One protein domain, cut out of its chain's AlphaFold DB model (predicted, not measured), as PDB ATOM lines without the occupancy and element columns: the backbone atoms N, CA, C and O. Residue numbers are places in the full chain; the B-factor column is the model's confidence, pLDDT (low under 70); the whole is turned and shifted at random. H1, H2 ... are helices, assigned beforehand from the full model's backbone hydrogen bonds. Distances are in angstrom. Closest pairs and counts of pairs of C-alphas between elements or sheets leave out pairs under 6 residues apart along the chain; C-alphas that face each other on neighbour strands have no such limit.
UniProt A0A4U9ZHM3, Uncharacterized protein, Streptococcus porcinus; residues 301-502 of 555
ATOM      1  N   ARG A 301     -69.429 487.218   8.788       90.94
ATOM      2  CA  ARG A 301     -69.261 488.658   8.966       90.94
ATOM      3  C   ARG A 301     -68.736 489.330   7.699       90.94
ATOM      4  O   ARG A 301     -69.269 490.362   7.319       90.94
ATOM      5  N   GLY A 302     -67.742 488.745   7.032       91.12
ATOM      6  CA  GLY A 302     -67.232 489.291   5.772       91.12
ATOM      7  C   GLY A 302     -68.320 489.422   4.699       91.12
ATOM      8  O   GLY A 302     -68.353 490.418   3.987       91.12
ATOM      9  N   ILE A 303     -69.247 488.459   4.633       91.56
ATOM     10  CA  ILE A 303     -70.394 488.499   3.710       91.56
ATOM     11  C   ILE A 303     -71.409 489.577   4.129       91.56
ATOM     12  O   ILE A 303     -71.959 490.269   3.276       91.56
ATOM     13  N   GLU A 304     -71.666 489.743   5.430       89.81
ATOM     14  CA  GLU A 304     -72.533 490.815   5.945       89.81
ATOM     15  C   GLU A 304     -71.962 492.210   5.647       89.81
ATOM     16  O   GLU A 304     -72.708 493.092   5.219       89.81
ATOM     17  N   ASP A 305     -70.652 492.396   5.836       87.31
ATOM     18  CA  ASP A 305     -69.949 493.643   5.526       87.31
ATOM     19  C   ASP A 305     -70.018 493.935   4.013       87.31
ATOM     20  O   ASP A 305     -70.361 495.049   3.615       87.31
ATOM     21  N   GLU A 306     -69.782 492.929   3.158       91.00
ATOM     22  CA  GLU A 306     -69.927 493.059   1.701       91.00
ATOM     23  C   GLU A 306     -71.359 493.441   1.300       91.00
ATOM     24  O   GLU A 306     -71.556 494.356   0.498       91.00
ATOM     25  N   ARG A 307     -72.374 492.796   1.886       90.62
ATOM     26  CA  ARG A 307     -73.780 493.126   1.618       90.62
ATOM     27  C   ARG A 307     -74.099 494.570   1.999       90.62
ATOM     28  O   ARG A 307     -74.775 495.258   1.239       90.62
ATOM     29  N   ALA A 308     -73.616 495.038   3.150       84.88
ATOM     30  CA  ALA A 308     -73.830 496.414   3.592       84.88
ATOM     31  C   ALA A 308     -73.180 497.429   2.635       84.88
ATOM     32  O   ALA A 308     -73.827 498.403   2.255       84.88
ATOM     33  N   MET A 309     -71.953 497.156   2.174       85.94
ATOM     34  CA  MET A 309     -71.278 497.956   1.143       85.94
ATOM     35  C   MET A 309     -72.094 498.026  -0.150       85.94
ATOM     36  O   MET A 309     -72.358 499.115  -0.653       85.94
ATOM     37  N   LEU A 310     -72.553 496.877  -0.653       88.88
ATOM     38  CA  LEU A 310     -73.334 496.799  -1.889       88.88
ATOM     39  C   LEU A 310     -74.677 497.536  -1.792       88.88
ATOM     40  O   LEU A 310     -75.104 498.140  -2.773       88.88
ATOM     41  N   LEU A 311     -75.337 497.521  -0.629       85.12
ATOM     42  CA  LEU A 311     -76.582 498.268  -0.416       85.12
ATOM     43  C   LEU A 311     -76.359 499.782  -0.506       85.12
ATOM     44  O   LEU A 311     -77.132 500.463  -1.180       85.12
ATOM     45  N   VAL A 312     -75.294 500.302   0.112       82.00
ATOM     46  CA  VAL A 312     -74.946 501.730   0.014       82.00
ATOM     47  C   VAL A 312     -74.562 502.091  -1.421       82.00
ATOM     48  O   VAL A 312     -75.087 503.060  -1.965       82.00
ATOM     49  N   THR A 313     -73.727 501.283  -2.082       80.88
ATOM     50  CA  THR A 313     -73.383 501.491  -3.498       80.88
ATOM     51  C   THR A 313     -74.629 501.477  -4.389       80.88
ATOM     52  O   THR A 313     -74.769 502.341  -5.249       80.88
ATOM     53  N   SER A 314     -75.572 500.555  -4.165       86.94
ATOM     54  CA  SER A 314     -76.846 500.502  -4.896       86.94
ATOM     55  C   SER A 314     -77.644 501.800  -4.746       86.94
ATOM     56  O   SER A 314     -78.109 502.363  -5.738       86.94
ATOM     57  N   GLN A 315     -77.757 502.322  -3.521       83.62
ATOM     58  CA  GLN A 315     -78.435 503.593  -3.252       83.62
ATOM     59  C   GLN A 315     -77.760 504.764  -3.978       83.62
ATOM     60  O   GLN A 315     -78.448 505.541  -4.639       83.62
ATOM     61  N   LEU A 316     -76.426 504.850  -3.922       82.50
ATOM     62  CA  LEU A 316     -75.662 505.890  -4.615       82.50
ATOM     63  C   LEU A 316     -75.874 505.818  -6.132       82.50
ATOM     64  O   LEU A 316     -76.265 506.811  -6.738       82.50
ATOM     65  N   LEU A 317     -75.729 504.640  -6.744       85.06
ATOM     66  CA  LEU A 317     -75.940 504.460  -8.187       85.06
ATOM     67  C   LEU A 317     -77.386 504.746  -8.623       85.06
ATOM     68  O   LEU A 317     -77.621 505.158  -9.759       85.06
ATOM     69  N   ASN A 318     -78.370 504.526  -7.751       83.62
ATOM     70  CA  ASN A 318     -79.771 504.852  -8.029       83.62
ATOM     71  C   ASN A 318     -80.082 506.347  -7.924       83.62
ATOM     72  O   ASN A 318     -81.038 506.791  -8.553       83.62
ATOM     73  N   SER A 319     -79.275 507.112  -7.188       81.44
ATOM     74  CA  SER A 319     -79.407 508.570  -7.099       81.44
ATOM     75  C   SER A 319     -78.852 509.312  -8.322       81.44
ATOM     76  O   SER A 319     -79.222 510.459  -8.565       81.44
ATOM     77  N   VAL A 320     -78.003 508.652  -9.117       83.25
ATOM     78  CA  VAL A 320     -77.411 509.227 -10.333       83.25
ATOM     79  C   VAL A 320     -78.469 509.381 -11.422       83.25
ATOM     80  O   VAL A 320     -79.139 508.413 -11.788       83.25
ATOM     81  N   GLN A 321     -78.554 510.583 -11.993       85.44
ATOM     82  CA  GLN A 321     -79.279 510.858 -13.232       85.44
ATOM     83  C   GLN A 321     -78.281 510.833 -14.402       85.44
ATOM     84  O   GLN A 321     -77.558 511.809 -14.590       85.44
ATOM     85  N   PRO A 322     -78.169 509.722 -15.157       85.50
ATOM     86  CA  PRO A 322     -77.124 509.577 -16.164       85.50
ATOM     87  C   PRO A 322     -77.443 510.357 -17.441       85.50
ATOM     88  O   PRO A 322     -78.565 510.308 -17.954       85.50
ATOM     89  N   ILE A 323     -76.415 510.962 -18.031       89.94
ATOM     90  CA  ILE A 323     -76.442 511.362 -19.442       89.94
ATOM     91  C   ILE A 323     -76.385 510.123 -20.351       89.94
ATOM     92  O   ILE A 323     -75.974 509.040 -19.927       89.94
ATOM     93  N   ASP A 324     -76.779 510.266 -21.619       90.50
ATOM     94  CA  ASP A 324     -76.914 509.133 -22.549       90.50
ATOM     95  C   ASP A 324     -75.641 508.294 -22.700       90.50
ATOM     96  O   ASP A 324     -75.715 507.067 -22.773       90.50
ATOM     97  N   SER A 325     -74.474 508.941 -22.687       90.62
ATOM     98  CA  SER A 325     -73.178 508.271 -22.812       90.62
ATOM     99  C   SER A 325     -72.846 507.362 -21.622       90.62
ATOM    100  O   SER A 325     -72.119 506.380 -21.777       90.62
ATOM    101  N   ASP A 326     -73.427 507.637 -20.454       91.56
ATOM    102  CA  ASP A 326     -73.069 506.993 -19.188       91.56
ATOM    103  C   ASP A 326     -74.052 505.876 -18.811       91.56
ATOM    104  O   ASP A 326     -73.746 505.018 -17.977       91.56
ATOM    105  N   LYS A 327     -75.216 505.829 -19.479       92.75
ATOM    106  CA  LYS A 327     -76.255 504.806 -19.280       92.75
ATOM    107  C   LYS A 327     -75.700 503.388 -19.404       92.75
ATOM    108  O   LYS A 327     -76.054 502.530 -18.602       92.75
ATOM    109  N   ALA A 328     -74.818 503.140 -20.373       94.44
ATOM    110  CA  ALA A 328     -74.236 501.816 -20.589       94.44
ATOM    111  C   ALA A 328     -73.438 501.331 -19.365       94.44
ATOM    112  O   ALA A 328     -73.657 500.217 -18.888       94.44
ATOM    113  N   PHE A 329     -72.552 502.171 -18.823       95.38
ATOM    114  CA  PHE A 329     -71.770 501.834 -17.634       95.38
ATOM    115  C   PHE A 329     -72.656 501.683 -16.394       95.38
ATOM    116  O   PHE A 329     -72.539 500.690 -15.670       95.38
ATOM    117  N   LEU A 330     -73.586 502.622 -16.184       94.25
ATOM    118  CA  LEU A 330     -74.473 502.601 -15.025       94.25
ATOM    119  C   LEU A 330     -75.341 501.335 -14.995       94.25
ATOM    120  O   LEU A 330     -75.480 500.722 -13.938       94.25
ATOM    121  N   THR A 331     -75.874 500.905 -16.142       94.88
ATOM    122  CA  THR A 331     -76.643 499.656 -16.255       94.88
ATOM    123  C   THR A 331     -75.797 498.446 -15.875       94.88
ATOM    124  O   THR A 331     -76.208 497.671 -15.015       94.88
ATOM    125  N   VAL A 332     -74.580 498.319 -16.422       95.94
ATOM    126  CA  VAL A 332     -73.674 497.203 -16.088       95.94
ATOM    127  C   VAL A 332     -73.361 497.161 -14.592       95.94
ATOM    128  O   VAL A 332     -73.347 496.082 -13.998       95.94
ATOM    129  N   LYS A 333     -73.151 498.320 -13.956       95.75
ATOM    130  CA  LYS A 333     -72.875 498.376 -12.517       95.75
ATOM    131  C   LYS A 333     -74.091 498.094 -11.646       95.75
ATOM    132  O   LYS A 333     -73.953 497.409 -10.635       95.75
ATOM    133  N   LYS A 334     -75.279 498.560 -12.030       95.69
ATOM    134  CA  LYS A 334     -76.525 498.215 -11.330       95.69
ATOM    135  C   LYS A 334     -76.827 496.718 -11.425       95.69
ATOM    136  O   LYS A 334     -77.190 496.117 -10.412       95.69
ATOM    137  N   GLU A 335     -76.620 496.110 -12.595       96.75
ATOM    138  CA  GLU A 335     -76.703 494.654 -12.785       96.75
ATOM    139  C   GLU A 335     -75.722 493.924 -11.858       96.75
ATOM    140  O   GLU A 335     -76.139 493.070 -11.079       96.75
ATOM    141  N   GLU A 336     -74.440 494.311 -11.867       96.75
ATOM    142  CA  GLU A 336     -73.422 493.708 -11.000       96.75
ATOM    143  C   GLU A 336     -73.794 493.788  -9.517       96.75
ATOM    144  O   GLU A 336     -73.723 492.785  -8.809       96.75
ATOM    145  N   VAL A 337     -74.180 494.971  -9.031       95.69
ATOM    146  CA  VAL A 337     -74.532 495.159  -7.619       95.69
ATOM    147  C   VAL A 337     -75.739 494.300  -7.246       95.69
ATOM    148  O   VAL A 337     -75.741 493.685  -6.182       95.69
ATOM    149  N   THR A 338     -76.732 494.194  -8.130       97.81
ATOM    150  CA  THR A 338     -77.923 493.359  -7.913       97.81
ATOM    151  C   THR A 338     -77.563 491.876  -7.836       97.81
ATOM    152  O   THR A 338     -77.963 491.184  -6.897       97.81
ATOM    153  N   GLU A 339     -76.755 491.387  -8.775       98.00
ATOM    154  CA  GLU A 339     -76.293 489.999  -8.786       98.00
ATOM    155  C   GLU A 339     -75.414 489.668  -7.567       98.00
ATOM    156  O   GLU A 339     -75.562 488.610  -6.952       98.00
ATOM    157  N   ARG A 340     -74.531 490.583  -7.153       97.69
ATOM    158  CA  ARG A 340     -73.706 490.397  -5.950       97.69
ATOM    159  C   ARG A 340     -74.532 490.452  -4.667       97.69
ATOM    160  O   ARG A 340     -74.288 489.654  -3.765       97.69
ATOM    161  N   LEU A 341     -75.553 491.310  -4.583       96.38
ATOM    162  CA  LEU A 341     -76.508 491.290  -3.469       96.38
ATOM    163  C   LEU A 341     -77.207 489.930  -3.387       96.38
ATOM    164  O   LEU A 341     -77.209 489.315  -2.318       96.38
ATOM    165  N   LYS A 342     -77.691 489.405  -4.518       97.69
ATOM    166  CA  LYS A 342     -78.279 488.061  -4.594       97.69
ATOM    167  C   LYS A 342     -77.297 486.976  -4.137       97.69
ATOM    168  O   LYS A 342     -77.670 486.106  -3.349       97.69
ATOM    169  N   LEU A 343     -76.030 487.054  -4.552       97.75
ATOM    170  CA  LEU A 343     -74.982 486.142  -4.091       97.75
ATOM    171  C   LEU A 343     -74.816 486.189  -2.565       97.75
ATOM    172  O   LEU A 343     -74.810 485.131  -1.930       97.75
ATOM    173  N   THR A 344     -74.724 487.380  -1.960       96.00
ATOM    174  CA  THR A 344     -74.585 487.504  -0.496       96.00
ATOM    175  C   THR A 344     -75.786 486.909   0.245       96.00
ATOM    176  O   THR A 344     -75.611 486.209   1.241       96.00
ATOM    177  N   GLU A 345     -77.007 487.078  -0.271       95.25
ATOM    178  CA  GLU A 345     -78.217 486.479   0.304       95.25
ATOM    179  C   GLU A 345     -78.173 484.948   0.285       95.25
ATOM    180  O   GLU A 345     -78.447 484.301   1.298       95.25
ATOM    181  N   LEU A 346     -77.763 484.356  -0.840       94.94
ATOM    182  CA  LEU A 346     -77.594 482.907  -0.974       94.94
ATOM    183  C   LEU A 346     -76.430 482.367  -0.126       94.94
ATOM    184  O   LEU A 346     -76.432 481.204   0.288       94.94
ATOM    185  N   GLN A 347     -75.403 483.178   0.134       92.81
ATOM    186  CA  GLN A 347     -74.269 482.800   0.979       92.81
ATOM    187  C   GLN A 347     -74.586 482.844   2.478       92.81
ATOM    188  O   GLN A 347     -74.055 482.008   3.211       92.81
ATOM    189  N   LEU A 348     -75.450 483.764   2.916       89.81
ATOM    190  CA  LEU A 348     -75.903 483.868   4.309       89.81
ATOM    191  C   LEU A 348     -76.914 482.774   4.686       89.81
ATOM    192  O   LEU A 348     -77.013 482.409   5.858       89.81
ATOM    193  N   LYS A 349     -77.636 482.214   3.708       88.12
ATOM    194  CA  LYS A 349     -78.511 481.056   3.918       88.12
ATOM    195  C   LYS A 349     -77.696 479.757   4.073       88.12
ATOM    196  O   LYS A 349     -76.844 479.458   3.226       88.12
ATOM    197  N   PRO A 350     -77.963 478.938   5.107       84.38
ATOM    198  CA  PRO A 350     -77.410 477.593   5.212       84.38
ATOM    199  C   PRO A 350     -77.744 476.737   3.986       84.38
ATOM    200  O   PRO A 350     -78.881 476.726   3.523       84.38
ATOM    201  N   ASN A 351     -76.775 475.960   3.492       84.44
ATOM    202  CA  ASN A 351     -76.940 475.189   2.252       84.44
ATOM    203  C   ASN A 351     -78.124 474.206   2.284       84.44
ATOM    204  O   ASN A 351     -78.739 473.990   1.249       84.44
ATOM    205  N   TYR A 352     -78.470 473.636   3.444       81.56
ATOM    206  CA  TYR A 352     -79.612 472.718   3.575       81.56
ATOM    207  C   TYR A 352     -80.977 473.410   3.411       81.56
ATOM    208  O   TYR A 352     -81.986 472.734   3.242       81.56
ATOM    209  N   GLN A 353     -81.019 474.746   3.470       84.00
ATOM    210  CA  GLN A 353     -82.221 475.547   3.219       84.00
ATOM    211  C   GLN A 353     -82.324 476.015   1.764       84.00
ATOM    212  O   GLN A 353     -83.333 476.610   1.400       84.00
ATOM    213  N   LEU A 354     -81.291 475.787   0.946       86.81
ATOM    214  CA  LEU A 354     -81.272 476.195  -0.455       86.81
ATOM    215  C   LEU A 354     -81.842 475.088  -1.343       86.81
ATOM    216  O   LEU A 354     -81.516 473.909  -1.197       86.81
ATOM    217  N   THR A 355     -82.670 475.483  -2.303       92.75
ATOM    218  CA  THR A 355     -83.113 474.610  -3.394       92.75
ATOM    219  C   THR A 355     -81.959 474.301  -4.356       92.75
ATOM    220  O   THR A 355     -80.954 475.009  -4.391       92.75
ATOM    221  N   GLN A 356     -82.095 473.264  -5.191       92.62
ATOM    222  CA  GLN A 356     -81.061 472.941  -6.186       92.62
ATOM    223  C   GLN A 356     -80.838 474.086  -7.190       92.62
ATOM    224  O   GLN A 356     -79.706 474.333  -7.598       92.62
ATOM    225  N   VAL A 357     -81.905 474.809  -7.547       95.62
ATOM    226  CA  VAL A 357     -81.830 475.995  -8.414       95.62
ATOM    227  C   VAL A 357     -81.017 477.096  -7.735       95.62
ATOM    228  O   VAL A 357     -80.067 477.595  -8.328       95.62
ATOM    229  N   GLU A 358     -81.311 477.407  -6.469       95.12
ATOM    230  CA  GLU A 358     -80.555 478.398  -5.692       95.12
ATOM    231  C   GLU A 358     -79.092 477.980  -5.462       95.12
ATOM    232  O   GLU A 358     -78.203 478.828  -5.445       95.12
ATOM    233  N   LEU A 359     -78.808 476.684  -5.289       93.88
ATOM    234  CA  LEU A 359     -77.437 476.173  -5.178       93.88
ATOM    235  C   LEU A 359     -76.653 476.366  -6.481       93.88
ATOM    236  O   LEU A 359     -75.488 476.767  -6.436       93.88
ATOM    237  N   ASN A 360     -77.289 476.107  -7.624       96.12
ATOM    238  CA  ASN A 360     -76.688 476.330  -8.935       96.12
ATOM    239  C   ASN A 360     -76.472 477.830  -9.185       96.12
ATOM    240  O   ASN A 360     -75.370 478.222  -9.552       96.12
ATOM    241  N   GLU A 361     -77.467 478.673  -8.897       97.00
ATOM    242  CA  GLU A 361     -77.366 480.136  -8.997       97.00
ATOM    243  C   GLU A 361     -76.236 480.684  -8.110       97.00
ATOM    244  O   GLU A 361     -75.388 481.448  -8.567       97.00
ATOM    245  N   LYS A 362     -76.149 480.225  -6.855       96.81
ATOM    246  CA  LYS A 362     -75.065 480.579  -5.926       96.81
ATOM    247  C   LYS A 362     -73.694 480.225  -6.491       96.81
ATOM    248  O   LYS A 362     -72.754 480.999  -6.316       96.81
ATOM    249  N   LYS A 363     -73.561 479.056  -7.127       94.69
ATOM    250  CA  LYS A 363     -72.309 478.616  -7.752       94.69
ATOM    251  C   LYS A 363     -71.962 479.498  -8.952       94.69
ATOM    252  O   LYS A 363     -70.862 480.033  -8.993       94.69
ATOM    253  N   GLU A 364     -72.912 479.709  -9.859       94.94
ATOM    254  CA  GLU A 364     -72.747 480.557 -11.044       94.94
ATOM    255  C   GLU A 364     -72.298 481.979 -10.678       94.94
ATOM    256  O   GLU A 364     -71.288 482.469 -11.187       94.94
ATOM    257  N   LEU A 365     -72.988 482.613  -9.726       96.81
ATOM    258  CA  LEU A 365     -72.640 483.947  -9.238       96.81
ATOM    259  C   LEU A 365     -71.285 483.967  -8.512       96.81
ATOM    260  O   LEU A 365     -70.505 484.905  -8.683       96.81
ATOM    261  N   SER A 366     -70.975 482.931  -7.724       94.75
ATOM    262  CA  SER A 366     -69.690 482.825  -7.024       94.75
ATOM    263  C   SER A 366     -68.510 482.655  -7.978       94.75
ATOM    264  O   SER A 366     -67.425 483.140  -7.662       94.75
ATOM    265  N   ASP A 367     -68.699 481.966  -9.104       93.50
ATOM    266  CA  ASP A 367     -67.671 481.806 -10.135       93.50
ATOM    267  C   ASP A 367     -67.490 483.117 -10.923       93.50
ATOM    268  O   ASP A 367     -66.365 483.505 -11.234       93.50
ATOM    269  N   LYS A 368     -68.586 483.841 -11.191       95.25
ATOM    270  CA  LYS A 368     -68.579 485.125 -11.913       95.25
ATOM    271  C   LYS A 368     -67.886 486.253 -11.140       95.25
ATOM    272  O   LYS A 368     -67.119 487.005 -11.735       95.25
ATOM    273  N   TYR A 369     -68.130 486.367  -9.833       95.44
ATOM    274  CA  TYR A 369     -67.639 487.471  -8.988       95.44
ATOM    275  C   TYR A 369     -66.475 487.085  -8.070       95.44
ATOM    276  O   TYR A 369     -66.292 487.654  -6.992       95.44
ATOM    277  N   VAL A 370     -65.678 486.096  -8.471       93.12
ATOM    278  CA  VAL A 370     -64.574 485.616  -7.642       93.12
ATOM    279  C   VAL A 370     -63.447 486.649  -7.531       93.12
ATOM    280  O   VAL A 370     -63.041 487.279  -8.507       93.12
ATOM    281  N   ASN A 371     -62.893 486.816  -6.328       92.19
ATOM    282  CA  ASN A 371     -61.778 487.733  -6.106       92.19
ATOM    283  C   ASN A 371     -60.488 487.192  -6.749       92.19
ATOM    284  O   ASN A 371     -59.974 486.145  -6.343       92.19
ATOM    285  N   CYS A 372     -59.930 487.937  -7.706       93.06
ATOM    286  CA  CYS A 372     -58.754 487.523  -8.473       93.06
ATOM    287  C   CYS A 372     -57.519 487.238  -7.604       93.06
ATOM    288  O   CYS A 372     -56.761 486.330  -7.928       93.06
ATOM    289  N   VAL A 373     -57.314 487.941  -6.483       92.44
ATOM    290  CA  VAL A 373     -56.163 487.744  -5.581       92.44
ATOM    291  C   VAL A 373     -56.326 486.453  -4.782       92.44
ATOM    292  O   VAL A 373     -55.403 485.638  -4.735       92.44
ATOM    293  N   GLN A 374     -57.513 486.222  -4.220       90.56
ATOM    294  CA  GLN A 374     -57.809 485.048  -3.390       90.56
ATOM    295  C   GLN A 374     -58.033 483.763  -4.202       90.56
ATOM    296  O   GLN A 374     -57.997 482.666  -3.641       90.56
ATOM    297  N   TYR A 375     -58.250 483.874  -5.515       92.75
ATOM    298  CA  TYR A 375     -58.525 482.729  -6.375       92.75
ATOM    299  C   TYR A 375     -57.336 481.747  -6.465       92.75
ATOM    300  O   TYR A 375     -56.233 482.161  -6.824       92.75
ATOM    301  N   PRO A 376     -57.491 480.449  -6.150       94.69
ATOM    302  CA  PRO A 376     -56.363 479.514  -6.163       94.69
ATOM    303  C   PRO A 376     -55.872 479.169  -7.575       94.69
ATOM    304  O   PRO A 376     -56.673 478.825  -8.442       94.69
ATOM    305  N   ILE A 377     -54.547 479.108  -7.765       95.25
ATOM    306  CA  ILE A 377     -53.921 478.642  -9.021       95.25
ATOM    307  C   ILE A 377     -54.422 477.245  -9.400       95.25
ATOM    308  O   ILE A 377     -54.791 477.012 -10.538       95.25
ATOM    309  N   LYS A 378     -54.550 476.333  -8.427       95.19
ATOM    310  CA  LYS A 378     -55.042 474.959  -8.647       95.19
ATOM    311  C   LYS A 378     -56.460 474.862  -9.230       95.19
ATOM    312  O   LYS A 378     -56.866 473.776  -9.614       95.19
ATOM    313  N   LYS A 379     -57.230 475.952  -9.212       93.81
ATOM    314  CA  LYS A 379     -58.586 476.022  -9.775       93.81
ATOM    315  C   LYS A 379     -58.645 476.851 -11.059       93.81
ATOM    316  O   LYS A 379     -59.725 477.050 -11.588       93.81
ATOM    317  N   SER A 380     -57.514 477.370 -11.531       94.25
ATOM    318  CA  SER A 380     -57.449 478.333 -12.633       94.25
ATOM    319  C   SER A 380     -57.394 477.664 -14.008       94.25
ATOM    320  O   SER A 380     -56.619 478.085 -14.858       94.25
ATOM    321  N   ASP A 381     -58.206 476.632 -14.236       93.88
ATOM    322  CA  ASP A 381     -58.330 476.022 -15.563       93.88
ATOM    323  C   ASP A 381     -59.005 476.963 -16.577       93.88
ATOM    324  O   ASP A 381     -59.550 478.013 -16.219       93.88
ATOM    325  N   ASP A 382     -58.960 476.580 -17.855       92.25
ATOM    326  CA  ASP A 382     -59.425 477.409 -18.970       92.25
ATOM    327  C   ASP A 382     -60.910 477.739 -18.914       92.25
ATOM    328  O   ASP A 382     -61.317 478.754 -19.461       92.25
ATOM    329  N   ILE A 383     -61.733 476.916 -18.269       91.81
ATOM    330  CA  ILE A 383     -63.177 477.152 -18.180       91.81
ATOM    331  C   ILE A 383     -63.462 478.093 -17.009       91.81
ATOM    332  O   ILE A 383     -64.247 479.040 -17.116       91.81
ATOM    333  N   SER A 384     -62.791 477.857 -15.887       90.81
ATOM    334  CA  SER A 384     -63.076 478.496 -14.611       90.81
ATOM    335  C   SER A 384     -62.635 479.960 -14.571       90.81
ATOM    336  O   SER A 384     -63.286 480.770 -13.911       90.81
ATOM    337  N   VAL A 385     -61.583 480.344 -15.310       94.12
ATOM    338  CA  VAL A 385     -61.141 481.752 -15.374       94.12
ATOM    339  C   VAL A 385     -61.948 482.619 -16.341       94.12
ATOM    340  O   VAL A 385     -61.923 483.844 -16.226       94.12
ATOM    341  N   GLN A 386     -62.686 482.032 -17.285       94.44
ATOM    342  CA  GLN A 386     -63.330 482.806 -18.357       94.44
ATOM    343  C   GLN A 386     -64.518 483.618 -17.863       94.44
ATOM    344  O   GLN A 386     -64.682 484.766 -18.267       94.44
ATOM    345  N   LYS A 387     -65.330 483.062 -16.958       93.38
ATOM    346  CA  LYS A 387     -66.484 483.772 -16.385       93.38
ATOM    347  C   LYS A 387     -66.090 485.117 -15.750       93.38
ATOM    348  O   LYS A 387     -66.641 486.135 -16.180       93.38
ATOM    349  N   PRO A 388     -65.135 485.177 -14.798       96.06
ATOM    350  CA  PRO A 388     -64.732 486.452 -14.214       96.06
ATOM    351  C   PRO A 388     -64.008 487.361 -15.219       96.06
ATOM    352  O   PRO A 388     -64.240 488.568 -15.210       96.06
ATOM    353  N   ILE A 389     -63.196 486.819 -16.139       97.50
ATOM    354  CA  ILE A 389     -62.544 487.627 -17.189       97.50
ATOM    355  C   ILE A 389     -63.581 488.309 -18.091       97.50
ATOM    356  O   ILE A 389     -63.481 489.509 -18.341       97.50
ATOM    357  N   ASN A 390     -64.595 487.580 -18.555       96.62
ATOM    358  CA  ASN A 390     -65.628 488.113 -19.443       96.62
ATOM    359  C   ASN A 390     -66.467 489.198 -18.764       96.62
ATOM    360  O   ASN A 390     -66.801 490.197 -19.400       96.62
ATOM    361  N   GLN A 391     -66.759 489.045 -17.469       96.00
ATOM    362  CA  GLN A 391     -67.420 490.093 -16.690       96.00
ATOM    363  C   GLN A 391     -66.561 491.367 -16.618       96.00
ATOM    364  O   GLN A 391     -67.071 492.456 -16.878       96.00
ATOM    365  N   LEU A 392     -65.261 491.238 -16.332       96.88
ATOM    366  CA  LEU A 392     -64.335 492.377 -16.283       96.88
ATOM    367  C   LEU A 392     -64.184 493.056 -17.653       96.88
ATOM    368  O   LEU A 392     -64.116 494.280 -17.730       96.88
ATOM    369  N   LEU A 393     -64.176 492.286 -18.747       97.19
ATOM    370  CA  LEU A 393     -64.154 492.823 -20.110       97.19
ATOM    371  C   LEU A 393     -65.461 493.542 -20.477       97.19
ATOM    372  O   LEU A 393     -65.403 494.610 -21.086       97.19
ATOM    373  N   LYS A 394     -66.627 493.001 -20.087       96.38
ATOM    374  CA  LYS A 394     -67.940 493.654 -20.268       96.38
ATOM    375  C   LYS A 394     -67.956 495.017 -19.579       96.38
ATOM    376  O   LYS A 394     -68.394 495.998 -20.174       96.38
ATOM    377  N   GLU A 395     -67.452 495.076 -18.351       96.44
ATOM    378  CA  GLU A 395     -67.328 496.319 -17.595       96.44
ATOM    379  C   GLU A 395     -66.327 497.294 -18.225       96.44
ATOM    380  O   GLU A 395     -66.623 498.474 -18.386       96.44
ATOM    381  N   MET A 396     -65.155 496.809 -18.639       96.25
ATOM    382  CA  MET A 396     -64.150 497.659 -19.274       96.25
ATOM    383  C   MET A 396     -64.670 498.276 -20.579       96.25
ATOM    384  O   MET A 396     -64.382 499.434 -20.862       96.25
ATOM    385  N   LYS A 397     -65.473 497.529 -21.346       95.81
ATOM    386  CA  LYS A 397     -66.112 498.019 -22.572       95.81
ATOM    387  C   LYS A 397     -67.162 499.094 -22.290       95.81
ATOM    388  O   LYS A 397     -67.233 500.079 -23.015       95.81
ATOM    389  N   SER A 398     -67.973 498.942 -21.239       95.00
ATOM    390  CA  SER A 398     -69.000 499.943 -20.917       95.00
ATOM    391  C   SER A 398     -68.416 501.269 -20.416       95.00
ATOM    392  O   SER A 398     -69.088 502.293 -20.509       95.00
ATOM    393  N   LEU A 399     -67.157 501.284 -19.961       94.19
ATOM    394  CA  LEU A 399     -66.437 502.513 -19.621       94.19
ATOM    395  C   LEU A 399     -66.090 503.374 -20.835       94.19
ATOM    396  O   LEU A 399     -65.883 504.569 -20.656       94.19
ATOM    397  N   GLU A 400     -65.989 502.826 -22.049       90.94
ATOM    398  CA  GLU A 400     -65.511 503.577 -23.223       90.94
ATOM    399  C   GLU A 400     -66.310 504.869 -23.434       90.94
ATOM    400  O   GLU A 400     -65.716 505.939 -23.593       90.94
ATOM    401  N   SER A 401     -67.636 504.796 -23.292       89.50
ATOM    402  CA  SER A 401     -68.546 505.932 -23.442       89.50
ATOM    403  C   SER A 401     -68.709 506.801 -22.190       89.50
ATOM    404  O   SER A 401     -69.285 507.877 -22.303       89.50
ATOM    405  N   LEU A 402     -68.193 506.392 -21.023       92.50
ATOM    406  CA  LEU A 402     -68.355 507.132 -19.765       92.50
ATOM    407  C   LEU A 402     -67.677 508.511 -19.836       92.50
ATOM    408  O   LEU A 402     -66.475 508.582 -20.125       92.50
ATOM    409  N   LYS A 403     -68.434 509.571 -19.536       90.12
ATOM    410  CA  LYS A 403     -67.962 510.959 -19.432       90.12
ATOM    411  C   LYS A 403     -68.011 511.492 -18.001       90.12
ATOM    412  O   LYS A 403     -67.069 512.171 -17.605       90.12
ATOM    413  N   ASP A 404     -69.061 511.197 -17.235       87.50
ATOM    414  CA  ASP A 404     -69.118 511.581 -15.825       87.50
ATOM    415  C   ASP A 404     -68.292 510.614 -14.962       87.50
ATOM    416  O   ASP A 404     -68.740 509.535 -14.562       87.50
ATOM    417  N   GLU A 405     -67.050 511.001 -14.667       87.88
ATOM    418  CA  GLU A 405     -66.153 510.203 -13.827       87.88
ATOM    419  C   GLU A 405     -66.594 510.154 -12.354       87.88
ATOM    420  O   GLU A 405     -66.178 509.245 -11.634       87.88
ATOM    421  N   THR A 406     -67.500 511.034 -11.895       84.88
ATOM    422  CA  THR A 406     -68.001 510.987 -10.506       84.88
ATOM    423  C   THR A 406     -68.756 509.688 -10.207       84.88
ATOM    424  O   THR A 406     -68.760 509.209  -9.070       84.88
ATOM    425  N   ILE A 407     -69.302 509.033 -11.240       87.25
ATOM    426  CA  ILE A 407     -69.930 507.712 -11.132       87.25
ATOM    427  C   ILE A 407     -68.920 506.662 -10.638       87.25
ATOM    428  O   ILE A 407     -69.285 505.765  -9.873       87.25
ATOM    429  N   LEU A 408     -67.639 506.781 -11.004       89.44
ATOM    430  CA  LEU A 408     -66.584 505.877 -10.531       89.44
ATOM    431  C   LEU A 408     -66.340 506.037  -9.028       89.44
ATOM    432  O   LEU A 408     -66.121 505.041  -8.333       89.44
ATOM    433  N   THR A 409     -66.468 507.260  -8.509       84.31
ATOM    434  CA  THR A 409     -66.402 507.541  -7.071       84.31
ATOM    435  C   THR A 409     -67.535 506.845  -6.319       84.31
ATOM    436  O   THR A 409     -67.285 506.247  -5.276       84.31
ATOM    437  N   TYR A 410     -68.760 506.813  -6.856       83.12
ATOM    438  CA  TYR A 410     -69.871 506.074  -6.233       83.12
ATOM    439  C   TYR A 410     -69.667 504.556  -6.232       83.12
ATOM    440  O   TYR A 410     -70.117 503.868  -5.315       83.12
ATOM    441  N   VAL A 411     -68.971 504.022  -7.236       86.31
ATOM    442  CA  VAL A 411     -68.624 502.596  -7.306       86.31
ATOM    443  C   VAL A 411     -67.514 502.243  -6.314       86.31
ATOM    444  O   VAL A 411     -67.576 501.201  -5.662       86.31
ATOM    445  N   LYS A 412     -66.470 503.073  -6.218       84.81
ATOM    446  CA  LYS A 412     -65.247 502.754  -5.461       84.81
ATOM    447  C   LYS A 412     -65.253 503.278  -4.034       84.81
ATOM    448  O   LYS A 412     -64.565 502.708  -3.190       84.81
ATOM    449  N   GLY A 413     -66.030 504.323  -3.773       80.19
ATOM    450  CA  GLY A 413     -66.092 505.048  -2.509       80.19
ATOM    451  C   GLY A 413     -64.964 506.057  -2.299       80.19
ATOM    452  O   GLY A 413     -64.850 506.599  -1.206       80.19
ATOM    453  N   PHE A 414     -64.129 506.301  -3.306       82.69
ATOM    454  CA  PHE A 414     -63.072 507.313  -3.309       82.69
ATOM    455  C   PHE A 414     -62.847 507.801  -4.744       82.69
ATOM    456  O   PHE A 414     -63.219 507.106  -5.693       82.69
ATOM    457  N   GLU A 415     -62.266 508.988  -4.896       85.38
ATOM    458  CA  GLU A 415     -62.016 509.584  -6.209       85.38
ATOM    459  C   GLU A 415     -61.036 508.737  -7.024       85.38
ATOM    460  O   GLU A 415     -59.948 508.383  -6.567       85.38
ATOM    461  N   VAL A 416     -61.423 508.403  -8.253       88.56
ATOM    462  CA  VAL A 416     -60.594 507.628  -9.173       88.56
ATOM    463  C   VAL A 416     -60.828 508.110 -10.594       88.56
ATOM    464  O   VAL A 416     -61.968 508.299 -11.012       88.56
ATOM    465  N   SER A 417     -59.744 508.278 -11.348       91.38
ATOM    466  CA  SER A 417     -59.856 508.610 -12.763       91.38
ATOM    467  C   SER A 417     -60.279 507.395 -13.584       91.38
ATOM    468  O   SER A 417     -59.959 506.244 -13.256       91.38
ATOM    469  N   LYS A 418     -60.914 507.645 -14.729       93.88
ATOM    470  CA  LYS A 418     -61.254 506.602 -15.708       93.88
ATOM    471  C   LYS A 418     -60.040 505.763 -16.123       93.88
ATOM    472  O   LYS A 418     -60.143 504.540 -16.219       93.88
ATOM    473  N   SER A 419     -58.875 506.388 -16.324       93.81
ATOM    474  CA  SER A 419     -57.636 505.687 -16.694       93.81
ATOM    475  C   SER A 419     -57.180 504.700 -15.619       93.81
ATOM    476  O   SER A 419     -56.868 503.551 -15.932       93.81
ATOM    477  N   ASN A 420     -57.192 505.126 -14.355       92.50
ATOM    478  CA  ASN A 420     -56.752 504.311 -13.226       92.50
ATOM    479  C   ASN A 420     -57.731 503.162 -12.975       92.50
ATOM    480  O   ASN A 420     -57.318 502.041 -12.683       92.50
ATOM    481  N   TYR A 421     -59.028 503.415 -13.161       94.25
ATOM    482  CA  TYR A 421     -60.057 502.387 -13.084       94.25
ATOM    483  C   TYR A 421     -59.870 501.306 -14.163       94.25
ATOM    484  O   TYR A 421     -59.916 500.109 -13.867       94.25
ATOM    485  N   ILE A 422     -59.592 501.709 -15.408       95.75
ATOM    486  CA  ILE A 422     -59.285 500.780 -16.507       95.75
ATOM    487  C   ILE A 422     -58.003 499.989 -16.214       95.75
ATOM    488  O   ILE A 422     -57.969 498.781 -16.452       95.75
ATOM    489  N   GLU A 423     -56.953 500.631 -15.688       95.19
ATOM    490  CA  GLU A 423     -55.730 499.927 -15.284       95.19
ATOM    491  C   GLU A 423     -56.024 498.882 -14.199       95.19
ATOM    492  O   GLU A 423     -55.544 497.753 -14.286       95.19
ATOM    493  N   GLU A 424     -56.869 499.206 -13.215       94.56
ATOM    494  CA  GLU A 424     -57.277 498.260 -12.176       94.56
ATOM    495  C   GLU A 424     -57.985 497.031 -12.768       94.56
ATOM    496  O   GLU A 424     -57.616 495.904 -12.433       94.56
ATOM    497  N   LEU A 425     -58.945 497.218 -13.683       96.56
ATOM    498  CA  LEU A 425     -59.619 496.105 -14.367       96.56
ATOM    499  C   LEU A 425     -58.640 495.253 -15.186       96.56
ATOM    500  O   LEU A 425     -58.682 494.022 -15.123       96.56
ATOM    501  N   ARG A 426     -57.713 495.891 -15.914       97.38
ATOM    502  CA  ARG A 426     -56.668 495.188 -16.675       97.38
ATOM    503  C   ARG A 426     -55.769 494.366 -15.761       97.38
ATOM    504  O   ARG A 426     -55.532 493.198 -16.053       97.38
ATOM    505  N   ASN A 427     -55.336 494.928 -14.635       97.25
ATOM    506  CA  ASN A 427     -54.524 494.223 -13.645       97.25
ATOM    507  C   ASN A 427     -55.253 492.981 -13.102       97.25
ATOM    508  O   ASN A 427     -54.642 491.919 -12.981       97.25
ATOM    509  N   GLN A 428     -56.563 493.071 -12.839       97.25
ATOM    510  CA  GLN A 428     -57.366 491.915 -12.414       97.25
ATOM    511  C   GLN A 428     -57.445 490.824 -13.493       97.25
ATOM    512  O   GLN A 428     -57.259 489.644 -13.185       97.25
ATOM    513  N   ILE A 429     -57.666 491.200 -14.758       97.69
ATOM    514  CA  ILE A 429     -57.675 490.261 -15.892       97.69
ATOM    515  C   ILE A 429     -56.307 489.577 -16.037       97.69
ATOM    516  O   ILE A 429     -56.242 488.355 -16.183       97.69
ATOM    517  N   THR A 430     -55.214 490.340 -15.961       97.88
ATOM    518  CA  THR A 430     -53.847 489.808 -16.054       97.88
ATOM    519  C   THR A 430     -53.561 488.807 -14.939       97.88
ATOM    520  O   THR A 430     -52.990 487.756 -15.209       97.88
ATOM    521  N   ILE A 431     -54.024 489.055 -13.708       97.94
ATOM    522  CA  ILE A 431     -53.883 488.089 -12.607       97.94
ATOM    523  C   ILE A 431     -54.551 486.755 -12.948       97.94
ATOM    524  O   ILE A 431     -53.936 485.710 -12.733       97.94
ATOM    525  N   PHE A 432     -55.782 486.758 -13.468       97.94
ATOM    526  CA  PHE A 432     -56.449 485.512 -13.854       97.94
ATOM    527  C   PHE A 432     -55.687 484.775 -14.956       97.94
ATOM    528  O   PHE A 432     -55.469 483.570 -14.834       97.94
ATOM    529  N   LYS A 433     -55.222 485.499 -15.980       97.38
ATOM    530  CA  LYS A 433     -54.426 484.925 -17.075       97.38
ATOM    531  C   LYS A 433     -53.120 484.313 -16.573       97.38
ATOM    532  O   LYS A 433     -52.846 483.161 -16.873       97.38
ATOM    533  N   LEU A 434     -52.363 485.027 -15.738       97.62
ATOM    534  CA  LEU A 434     -51.124 484.515 -15.145       97.62
ATOM    535  C   LEU A 434     -51.375 483.272 -14.288       97.62
ATOM    536  O   LEU A 434     -50.630 482.302 -14.381       97.62
ATOM    537  N   LYS A 435     -52.432 483.264 -13.466       97.94
ATOM    538  CA  LYS A 435     -52.781 482.083 -12.662       97.94
ATOM    539  C   LYS A 435     -53.142 480.879 -13.528       97.94
ATOM    540  O   LYS A 435     -52.753 479.769 -13.175       97.94
ATOM    541  N   ASN A 436     -53.842 481.098 -14.637       97.88
ATOM    542  CA  ASN A 436     -54.155 480.068 -15.622       97.88
ATOM    543  C   ASN A 436     -52.893 479.545 -16.326       97.88
ATOM    544  O   ASN A 436     -52.664 478.342 -16.333       97.88
ATOM    545  N   THR A 437     -51.986 480.420 -16.769       97.31
ATOM    546  CA  THR A 437     -50.688 479.999 -17.326       97.31
ATOM    547  C   THR A 437     -49.881 479.158 -16.333       97.31
ATOM    548  O   THR A 437     -49.383 478.091 -16.682       97.31
ATOM    549  N   ILE A 438     -49.792 479.586 -15.067       97.06
ATOM    550  CA  ILE A 438     -49.079 478.824 -14.030       97.06
ATOM    551  C   ILE A 438     -49.765 477.474 -13.768       97.06
ATOM    552  O   ILE A 438     -49.082 476.482 -13.517       97.06
ATOM    553  N   TYR A 439     -51.099 477.416 -13.814       96.75
ATOM    554  CA  TYR A 439     -51.855 476.171 -13.679       96.75
ATOM    555  C   TYR A 439     -51.471 475.160 -14.773       96.75
ATOM    556  O   TYR A 439     -51.090 474.037 -14.437       96.75
ATOM    557  N   HIS A 440     -51.453 475.573 -16.044       95.81
ATOM    558  CA  HIS A 440     -51.044 474.718 -17.169       95.81
ATOM    559  C   HIS A 440     -49.583 474.292 -17.057       95.81
ATOM    560  O   HIS A 440     -49.271 473.111 -17.198       95.81
ATOM    561  N   ASN A 441     -48.691 475.229 -16.723       94.81
ATOM    562  CA  ASN A 441     -47.276 474.931 -16.522       94.81
ATOM    563  C   ASN A 441     -47.072 473.889 -15.417       94.81
ATOM    564  O   ASN A 441     -46.284 472.965 -15.591       94.81
ATOM    565  N   ASN A 442     -47.792 473.999 -14.294       94.44
ATOM    566  CA  ASN A 442     -47.709 473.020 -13.209       94.44
ATOM    567  C   ASN A 442     -48.151 471.625 -13.668       94.44
ATOM    568  O   ASN A 442     -47.470 470.652 -13.357       94.44
ATOM    569  N   HIS A 443     -49.229 471.532 -14.449       92.19
ATOM    570  CA  HIS A 443     -49.701 470.255 -14.985       92.19
ATOM    571  C   HIS A 443     -48.681 469.622 -15.948       92.19
ATOM    572  O   HIS A 443     -48.405 468.429 -15.868       92.19
ATOM    573  N   LEU A 444     -48.055 470.424 -16.816       91.88
ATOM    574  CA  LEU A 444     -46.993 469.958 -17.719       91.88
ATOM    575  C   LEU A 444     -45.731 469.514 -16.961       91.88
ATOM    576  O   LEU A 444     -45.110 468.515 -17.322       91.88
ATOM    577  N   ILE A 445     -45.360 470.222 -15.889       90.44
ATOM    578  CA  ILE A 445     -44.228 469.849 -15.025       90.44
ATOM    579  C   ILE A 445     -44.503 468.516 -14.315       90.44
ATOM    580  O   ILE A 445     -43.609 467.673 -14.247       90.44
ATOM    581  N   GLU A 446     -45.720 468.306 -13.805       88.94
ATOM    582  CA  GLU A 446     -46.123 467.046 -13.161       88.94
ATOM    583  C   GLU A 446     -46.068 465.860 -14.137       88.94
ATOM    584  O   GLU A 446     -45.678 464.759 -13.750       88.94
ATOM    585  N   GLN A 447     -46.382 466.090 -15.415       84.69
ATOM    586  CA  GLN A 447     -46.318 465.076 -16.471       84.69
ATOM    587  C   GLN A 447     -44.895 464.775 -16.971       84.69
ATOM    588  O   GLN A 447     -44.687 463.770 -17.651       84.69
ATOM    589  N   SER A 448     -43.900 465.624 -16.692       74.44
ATOM    590  CA  SER A 448     -42.517 465.455 -17.175       74.44
ATOM    591  C   SER A 448     -41.487 466.118 -16.240       74.44
ATOM    592  O   SER A 448     -40.896 467.144 -16.586       74.44
ATOM    593  N   PRO A 449     -41.222 465.533 -15.055       64.69
ATOM    594  CA  PRO A 449     -40.469 466.196 -13.987       64.69
ATOM    595  C   PRO A 449     -38.961 466.380 -14.253       64.69
ATOM    596  O   PRO A 449     -38.363 467.265 -13.638       64.69
ATOM    597  N   ASN A 450     -38.366 465.593 -15.166       64.75
ATOM    598  CA  ASN A 450     -36.908 465.473 -15.355       64.75
ATOM    599  C   ASN A 450     -36.392 465.878 -16.753       64.75
ATOM    600  O   ASN A 450     -35.262 465.550 -17.106       64.75
ATOM    601  N   ASN A 451     -37.189 466.592 -17.553       72.31
ATOM    602  CA  ASN A 451     -36.761 467.076 -18.871       72.31
ATOM    603  C   ASN A 451     -36.377 468.563 -18.813       72.31
ATOM    604  O   ASN A 451     -36.976 469.322 -18.051       72.31
ATOM    605  N   GLN A 452     -35.441 469.001 -19.667       75.94
ATOM    606  CA  GLN A 452     -35.029 470.414 -19.801       75.94
ATOM    607  C   GLN A 452     -36.231 471.368 -19.965       75.94
ATOM    608  O   GLN A 452     -36.243 472.472 -19.422       75.94
ATOM    609  N   SER A 453     -37.297 470.914 -20.631       79.31
ATOM    610  CA  SER A 453     -38.561 471.651 -20.760       79.31
ATOM    611  C   SER A 453     -39.243 471.929 -19.413       79.31
ATOM    612  O   SER A 453     -39.791 473.009 -19.213       79.31
ATOM    613  N   GLY A 454     -39.187 470.992 -18.462       83.62
ATOM    614  CA  GLY A 454     -39.739 471.171 -17.118       83.62
ATOM    615  C   GLY A 454     -38.973 472.213 -16.299       83.62
ATOM    616  O   GLY A 454     -39.580 472.965 -15.537       83.62
ATOM    617  N   GLU A 455     -37.652 472.317 -16.474       85.56
ATOM    618  CA  GLU A 455     -36.846 473.371 -15.841       85.56
ATOM    619  C   GLU A 455     -37.165 474.759 -16.409       85.56
ATOM    620  O   GLU A 455     -37.343 475.707 -15.639       85.56
ATOM    621  N   LEU A 456     -37.334 474.873 -17.730       90.06
ATOM    622  CA  LEU A 456     -37.753 476.120 -18.380       90.06
ATOM    623  C   LEU A 456     -39.130 476.590 -17.886       90.06
ATOM    624  O   LEU A 456     -39.296 477.762 -17.547       90.06
ATOM    625  N   LEU A 457     -40.102 475.681 -17.757       92.19
ATOM    626  CA  LEU A 457     -41.431 476.002 -17.215       92.19
ATOM    627  C   LEU A 457     -41.366 476.462 -15.749       92.19
ATOM    628  O   LEU A 457     -42.085 477.381 -15.352       92.19
ATOM    629  N   LYS A 458     -40.471 475.885 -14.932       91.69
ATOM    630  CA  LYS A 458     -40.231 476.351 -13.552       91.69
ATOM    631  C   LYS A 458     -39.653 477.769 -13.526       91.69
ATOM    632  O   LYS A 458     -40.089 478.582 -12.709       91.69
ATOM    633  N   GLN A 459     -38.716 478.086 -14.424       92.50
ATOM    634  CA  GLN A 459     -38.160 479.439 -14.558       92.50
ATOM    635  C   GLN A 459     -39.231 480.450 -14.996       92.50
ATOM    636  O   GLN A 459     -39.343 481.521 -14.398       92.50
ATOM    637  N   GLN A 460     -40.074 480.092 -15.969       94.25
ATOM    638  CA  GLN A 460     -41.214 480.916 -16.384       94.25
ATOM    639  C   GLN A 460     -42.198 481.149 -15.231       94.25
ATOM    640  O   GLN A 460     -42.587 482.286 -14.965       94.25
ATOM    641  N   ASN A 461     -42.536 480.102 -14.472       95.88
ATOM    642  CA  ASN A 461     -43.387 480.236 -13.290       95.88
ATOM    643  C   ASN A 461     -42.796 481.206 -12.261       95.88
ATOM    644  O   ASN A 461     -43.539 482.010 -11.701       95.88
ATOM    645  N   ALA A 462     -41.479 481.195 -12.029       95.56
ATOM    646  CA  ALA A 462     -40.837 482.147 -11.121       95.56
ATOM    647  C   ALA A 462     -41.032 483.610 -11.569       95.56
ATOM    648  O   ALA A 462     -41.302 484.478 -10.732       95.56
ATOM    649  N   ILE A 463     -40.965 483.879 -12.879       96.62
ATOM    650  CA  ILE A 463     -41.248 485.202 -13.456       96.62
ATOM    651  C   ILE A 463     -42.719 485.571 -13.235       96.62
ATOM    652  O   ILE A 463     -43.003 486.640 -12.692       96.62
ATOM    653  N   HIS A 464     -43.651 484.671 -13.559       96.69
ATOM    654  CA  HIS A 464     -45.083 484.913 -13.366       96.69
ATOM    655  C   HIS A 464     -45.452 485.135 -11.892       96.69
ATOM    656  O   HIS A 464     -46.270 485.999 -11.583       96.69
ATOM    657  N   PHE A 465     -44.827 484.424 -10.948       97.00
ATOM    658  CA  PHE A 465     -45.027 484.661  -9.515       97.00
ATOM    659  C   PHE A 465     -44.511 486.031  -9.068       97.00
ATOM    660  O   PHE A 465     -45.149 486.685  -8.238       97.00
ATOM    661  N   LYS A 466     -43.376 486.483  -9.616       96.62
ATOM    662  CA  LYS A 466     -42.858 487.832  -9.364       96.62
ATOM    663  C   LYS A 466     -43.837 488.888  -9.878       96.62
ATOM    664  O   LYS A 466     -44.154 489.819  -9.145       96.62
ATOM    665  N   GLU A 467     -44.366 488.704 -11.084       96.81
ATOM    666  CA  GLU A 467     -45.366 489.599 -11.673       96.81
ATOM    667  C   GLU A 467     -46.672 489.620 -10.863       96.81
ATOM    668  O   GLU A 467     -47.160 490.693 -10.510       96.81
ATOM    669  N   LEU A 468     -47.189 488.452 -10.461       96.31
ATOM    670  CA  LEU A 468     -48.358 488.351  -9.582       96.31
ATOM    671  C   LEU A 468     -48.162 489.128  -8.276       96.31
ATOM    672  O   LEU A 468     -49.074 489.827  -7.841       96.31
ATOM    673  N   LYS A 469     -46.976 489.041  -7.658       94.44
ATOM    674  CA  LYS A 469     -46.664 489.773  -6.422       94.44
ATOM    675  C   LYS A 469     -46.731 491.287  -6.625       94.44
ATOM    676  O   LYS A 469     -47.258 491.980  -5.756       94.44
ATOM    677  N   GLU A 470     -46.231 491.796  -7.747       94.44
ATOM    678  CA  GLU A 470     -46.318 493.226  -8.067       94.44
ATOM    679  C   GLU A 470     -47.758 493.658  -8.375       94.44
ATOM    680  O   GLU A 470     -48.218 494.674  -7.857       94.44
ATOM    681  N   LEU A 471     -48.524 492.850  -9.116       95.12
ATOM    682  CA  LEU A 471     -49.942 493.124  -9.379       95.12
ATOM    683  C   LEU A 471     -50.783 493.126  -8.092       95.12
ATOM    684  O   LEU A 471     -51.658 493.975  -7.931       95.12
ATOM    685  N   TYR A 472     -50.500 492.237  -7.134       93.69
ATOM    686  CA  TYR A 472     -51.193 492.231  -5.838       93.69
ATOM    687  C   TYR A 472     -50.938 493.507  -5.038       93.69
ATOM    688  O   TYR A 472     -51.872 494.032  -4.432       93.69
ATOM    689  N   LYS A 473     -49.706 494.033  -5.067       89.75
ATOM    690  CA  LYS A 473     -49.386 495.321  -4.435       89.75
ATOM    691  C   LYS A 473     -50.154 496.470  -5.090       89.75
ATOM    692  O   LYS A 473     -50.694 497.307  -4.377       89.75
ATOM    693  N   LYS A 474     -50.255 496.485  -6.427       89.69
ATOM    694  CA  LYS A 474     -51.010 497.515  -7.164       89.69
ATOM    695  C   LYS A 474     -52.505 497.520  -6.827       89.69
ATOM    696  O   LYS A 474     -53.109 498.584  -6.765       89.69
ATOM    697  N   LEU A 475     -53.116 496.351  -6.616       85.94
ATOM    698  CA  LEU A 475     -54.553 496.261  -6.320       85.94
ATOM    699  C   LEU A 475     -54.918 496.656  -4.881       85.94
ATOM    700  O   LEU A 475     -56.036 497.131  -4.661       85.94
ATOM    701  N   ASN A 476     -53.988 496.509  -3.933       78.12
ATOM    702  CA  ASN A 476     -54.165 496.853  -2.517       78.12
ATOM    703  C   ASN A 476     -53.086 497.844  -2.028       78.12
ATOM    704  O   ASN A 476     -52.210 497.455  -1.249       78.12
ATOM    705  N   PRO A 477     -53.132 499.119  -2.456       71.56
ATOM    706  CA  PRO A 477     -52.284 500.149  -1.878       71.56
ATOM    707  C   PRO A 477     -52.680 500.423  -0.412       71.56
ATOM    708  O   PRO A 477     -53.862 500.313  -0.071       71.56
ATOM    709  N   PRO A 478     -51.712 500.778   0.456       58.19
ATOM    710  CA  PRO A 478     -51.906 500.887   1.907       58.19
ATOM    711  C   PRO A 478     -52.996 501.888   2.328       58.19
ATOM    712  O   PRO A 478     -53.659 501.652   3.334       58.19
ATOM    713  N   ASP A 479     -53.262 502.924   1.528       62.16
ATOM    714  CA  ASP A 479     -54.204 504.000   1.883       62.16
ATOM    715  C   ASP A 479     -55.641 503.790   1.353       62.16
ATOM    716  O   ASP A 479     -56.540 504.593   1.621       62.16
ATOM    717  N   LYS A 480     -55.892 502.699   0.608       64.88
ATOM    718  CA  LYS A 480     -57.160 502.469  -0.118       64.88
ATOM    719  C   LYS A 480     -58.363 502.267   0.804       64.88
ATOM    720  O   LYS A 480     -59.456 502.730   0.494       64.88
ATOM    721  N   GLU A 481     -58.182 501.571   1.928       60.16
ATOM    722  CA  GLU A 481     -59.264 501.354   2.901       60.16
ATOM    723  C   GLU A 481     -59.554 502.619   3.719       60.16
ATOM    724  O   GLU A 481     -60.717 502.926   3.976       60.16
ATOM    725  N   SER A 482     -58.522 503.393   4.073       63.44
ATOM    726  CA  SER A 482     -58.674 504.637   4.835       63.44
ATOM    727  C   SER A 482     -59.353 505.755   4.052       63.44
ATOM    728  O   SER A 482     -60.000 506.588   4.672       63.44
ATOM    729  N   GLN A 483     -59.251 505.780   2.721       67.81
ATOM    730  CA  GLN A 483     -59.871 506.814   1.880       67.81
ATOM    731  C   GLN A 483     -61.293 506.461   1.414       67.81
ATOM    732  O   GLN A 483     -61.995 507.313   0.874       67.81
ATOM    733  N   ASN A 484     -61.739 505.219   1.621       79.69
ATOM    734  CA  ASN A 484     -63.028 504.752   1.122       79.69
ATOM    735  C   ASN A 484     -64.190 505.225   2.014       79.69
ATOM    736  O   ASN A 484     -64.467 504.650   3.069       79.69
ATOM    737  N   GLN A 485     -64.913 506.245   1.559       78.62
ATOM    738  CA  GLN A 485     -66.035 506.863   2.267       78.62
ATOM    739  C   GLN A 485     -67.210 505.897   2.480       78.62
ATOM    740  O   GLN A 485     -67.882 505.953   3.510       78.62
ATOM    741  N   ILE A 486     -67.443 504.973   1.539       76.38
ATOM    742  CA  ILE A 486     -68.482 503.941   1.672       76.38
ATOM    743  C   ILE A 486     -68.078 502.957   2.776       76.38
ATOM    744  O   ILE A 486     -68.881 502.642   3.650       76.38
ATOM    745  N   ALA A 487     -66.812 502.531   2.805       77.50
ATOM    746  CA  ALA A 487     -66.308 501.639   3.847       77.50
ATOM    747  C   ALA A 487     -66.366 502.291   5.234       77.50
ATOM    748  O   ALA A 487     -66.761 501.646   6.205       77.50
ATOM    749  N   GLN A 488     -66.038 503.581   5.330       78.56
ATOM    750  CA  GLN A 488     -66.153 504.341   6.573       78.56
ATOM    751  C   GLN A 488     -67.610 504.470   7.043       78.56
ATOM    752  O   GLN A 488     -67.896 504.230   8.220       78.56
ATOM    753  N   SER A 489     -68.539 504.821   6.145       74.25
ATOM    754  CA  SER A 489     -69.957 504.995   6.490       74.25
ATOM    755  C   SER A 489     -70.593 503.677   6.933       74.25
ATOM    756  O   SER A 489     -71.223 503.623   7.993       74.25
ATOM    757  N   VAL A 490     -70.328 502.589   6.205       74.75
ATOM    758  CA  VAL A 490     -70.771 501.234   6.553       74.75
ATOM    759  C   VAL A 490     -70.149 500.775   7.865       74.75
ATOM    760  O   VAL A 490     -70.861 500.285   8.741       74.75
ATOM    761  N   SER A 491     -68.844 500.979   8.066       76.62
ATOM    762  CA  SER A 491     -68.169 500.636   9.324       76.62
ATOM    763  C   SER A 491     -68.811 501.344  10.522       76.62
ATOM    764  O   SER A 491     -69.099 500.703  11.541       76.62
ATOM    765  N   LYS A 492     -69.127 502.639  10.377       74.81
ATOM    766  CA  LYS A 492     -69.807 503.438  11.402       74.81
ATOM    767  C   LYS A 492     -71.221 502.917  11.671       74.81
ATOM    768  O   LYS A 492     -71.546 502.645  12.826       74.81
ATOM    769  N   GLN A 493     -72.025 502.682  10.637       71.81
ATOM    770  CA  GLN A 493     -73.385 502.148  10.783       71.81
ATOM    771  C   GLN A 493     -73.383 500.760  11.444       71.81
ATOM    772  O   GLN A 493     -74.138 500.498  12.380       71.81
ATOM    773  N   LEU A 494     -72.484 499.872  11.015       72.56
ATOM    774  CA  LEU A 494     -72.338 498.546  11.606       72.56
ATOM    775  C   LEU A 494     -71.833 498.620  13.051       72.56
ATOM    776  O   LEU A 494     -72.280 497.831  13.879       72.56
ATOM    777  N   SER A 495     -70.943 499.561  13.390       71.81
ATOM    778  CA  SER A 495     -70.515 499.765  14.782       71.81
ATOM    779  C   SER A 495     -71.658 500.223  15.684       71.81
ATOM    780  O   SER A 495     -71.805 499.681  16.778       71.81
ATOM    781  N   GLN A 496     -72.521 501.122  15.203       71.12
ATOM    782  CA  GLN A 496     -73.694 501.585  15.943       71.12
ATOM    783  C   GLN A 496     -74.690 500.443  16.152       71.12
ATOM    784  O   GLN A 496     -75.140 500.206  17.271       71.12
ATOM    785  N   ASN A 497     -74.959 499.655  15.108       67.69
ATOM    786  CA  ASN A 497     -75.815 498.473  15.212       67.69
ATOM    787  C   ASN A 497     -75.241 497.424  16.179       67.69
ATOM    788  O   ASN A 497     -75.996 496.749  16.877       67.69
ATOM    789  N   ARG A 498     -73.910 497.266  16.246       72.00
ATOM    790  CA  ARG A 498     -73.251 496.378  17.219       72.00
ATOM    791  C   ARG A 498     -73.394 496.893  18.646       72.00
ATOM    792  O   ARG A 498     -73.754 496.101  19.510       72.00
ATOM    793  N   GLN A 499     -73.180 498.188  18.876       67.31
ATOM    794  CA  GLN A 499     -73.417 498.813  20.181       67.31
ATOM    795  C   GLN A 499     -74.876 498.622  20.610       67.31
ATOM    796  O   GLN A 499     -75.136 498.149  21.710       67.31
ATOM    797  N   GLN A 500     -75.835 498.851  19.709       63.84
ATOM    798  CA  GLN A 500     -77.247 498.569  19.976       63.84
ATOM    799  C   GLN A 500     -77.508 497.087  20.259       63.84
ATOM    800  O   GLN A 500     -78.253 496.780  21.179       63.84
ATOM    801  N   LYS A 501     -76.894 496.146  19.530       63.16
ATOM    802  CA  LYS A 501     -77.018 494.705  19.820       63.16
ATOM    803  C   LYS A 501     -76.428 494.332  21.181       63.16
ATOM    804  O   LYS A 501     -77.018 493.503  21.862       63.16
ATOM    805  N   GLN A 502     -75.300 494.920  21.574       62.28
ATOM    806  CA  GLN A 502     -74.709 494.726  22.902       62.28
ATOM    807  C   GLN A 502     -75.646 495.253  23.997       62.28
ATOM    808  O   GLN A 502     -75.890 494.545  24.971       62.28
TER     809      GLN A 502
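This is residues 301 to 502 of the 555 residues of an uncharacterized protein of Streptococcus porcinus (UniProt A0A4U9ZHM3). A long helical hairpin, H6 and H7, makes one end of the longest axis, and one side of H6 packs on a body of shorter helices. There H4, H2 and H1 follow one another outward from H6, H3 packs on H2 and H4, H5 packs on H1, and H8 crosses H1 at the far end, its residues 495 to 502 sticking out. The printed part has 202 residues with eight named helices, H1 to H8 in chain order, and no named strand: all helix. It is only just compact, close to loose, with a radius of gyration of the C-alphas of 19.6 A and spans of 61 by 45 by 33 A.

H6, residues 418 to 447, is 44.1 A long, from C-alpha 418 at (-61.254, 506.602, -15.708). H7, residues 452 to 475, is 35.1 A. H4 is residues 386 to 398, H3 356 to 368 and H5 406 to 412. H2, residues 327 to 348, is 31.5 A; H1, 301 to 319, is 27.5 A. H8, residues 485 to 502, ends at (-74.709, 494.726, 22.902).

H6 and H7 form a hairpin at a shallow tilt of 26 degrees; their closest C-alphas, Ile 445 and Gly 454, are 5.1 A apart. H6 touches H4 with residues 422 to 432 alone, closest C-alphas Ile 389 and Ile 429, 5.7 A. H4 touches H2, closest C-alphas Phe 329 and Ser 398, 4.7 A. H1 and H2 are a hairpin, 27 degrees. H8 touches H1 at a steep tilt of 53 degrees, closest C-alphas Met 309 and Val 490, 6.3 A. In H1 to H8 every O i to N i+4 pair is within hydrogen-bond range.

The farthest C-alphas, Gln 452 and Gln 500, are 64.5 A apart. The printed part has no cut. The link H3 to H4 is long, 17 residues. The pLDDT is under 70 at residues 449 to 450, 478 to 483, 497 and 499 to 502.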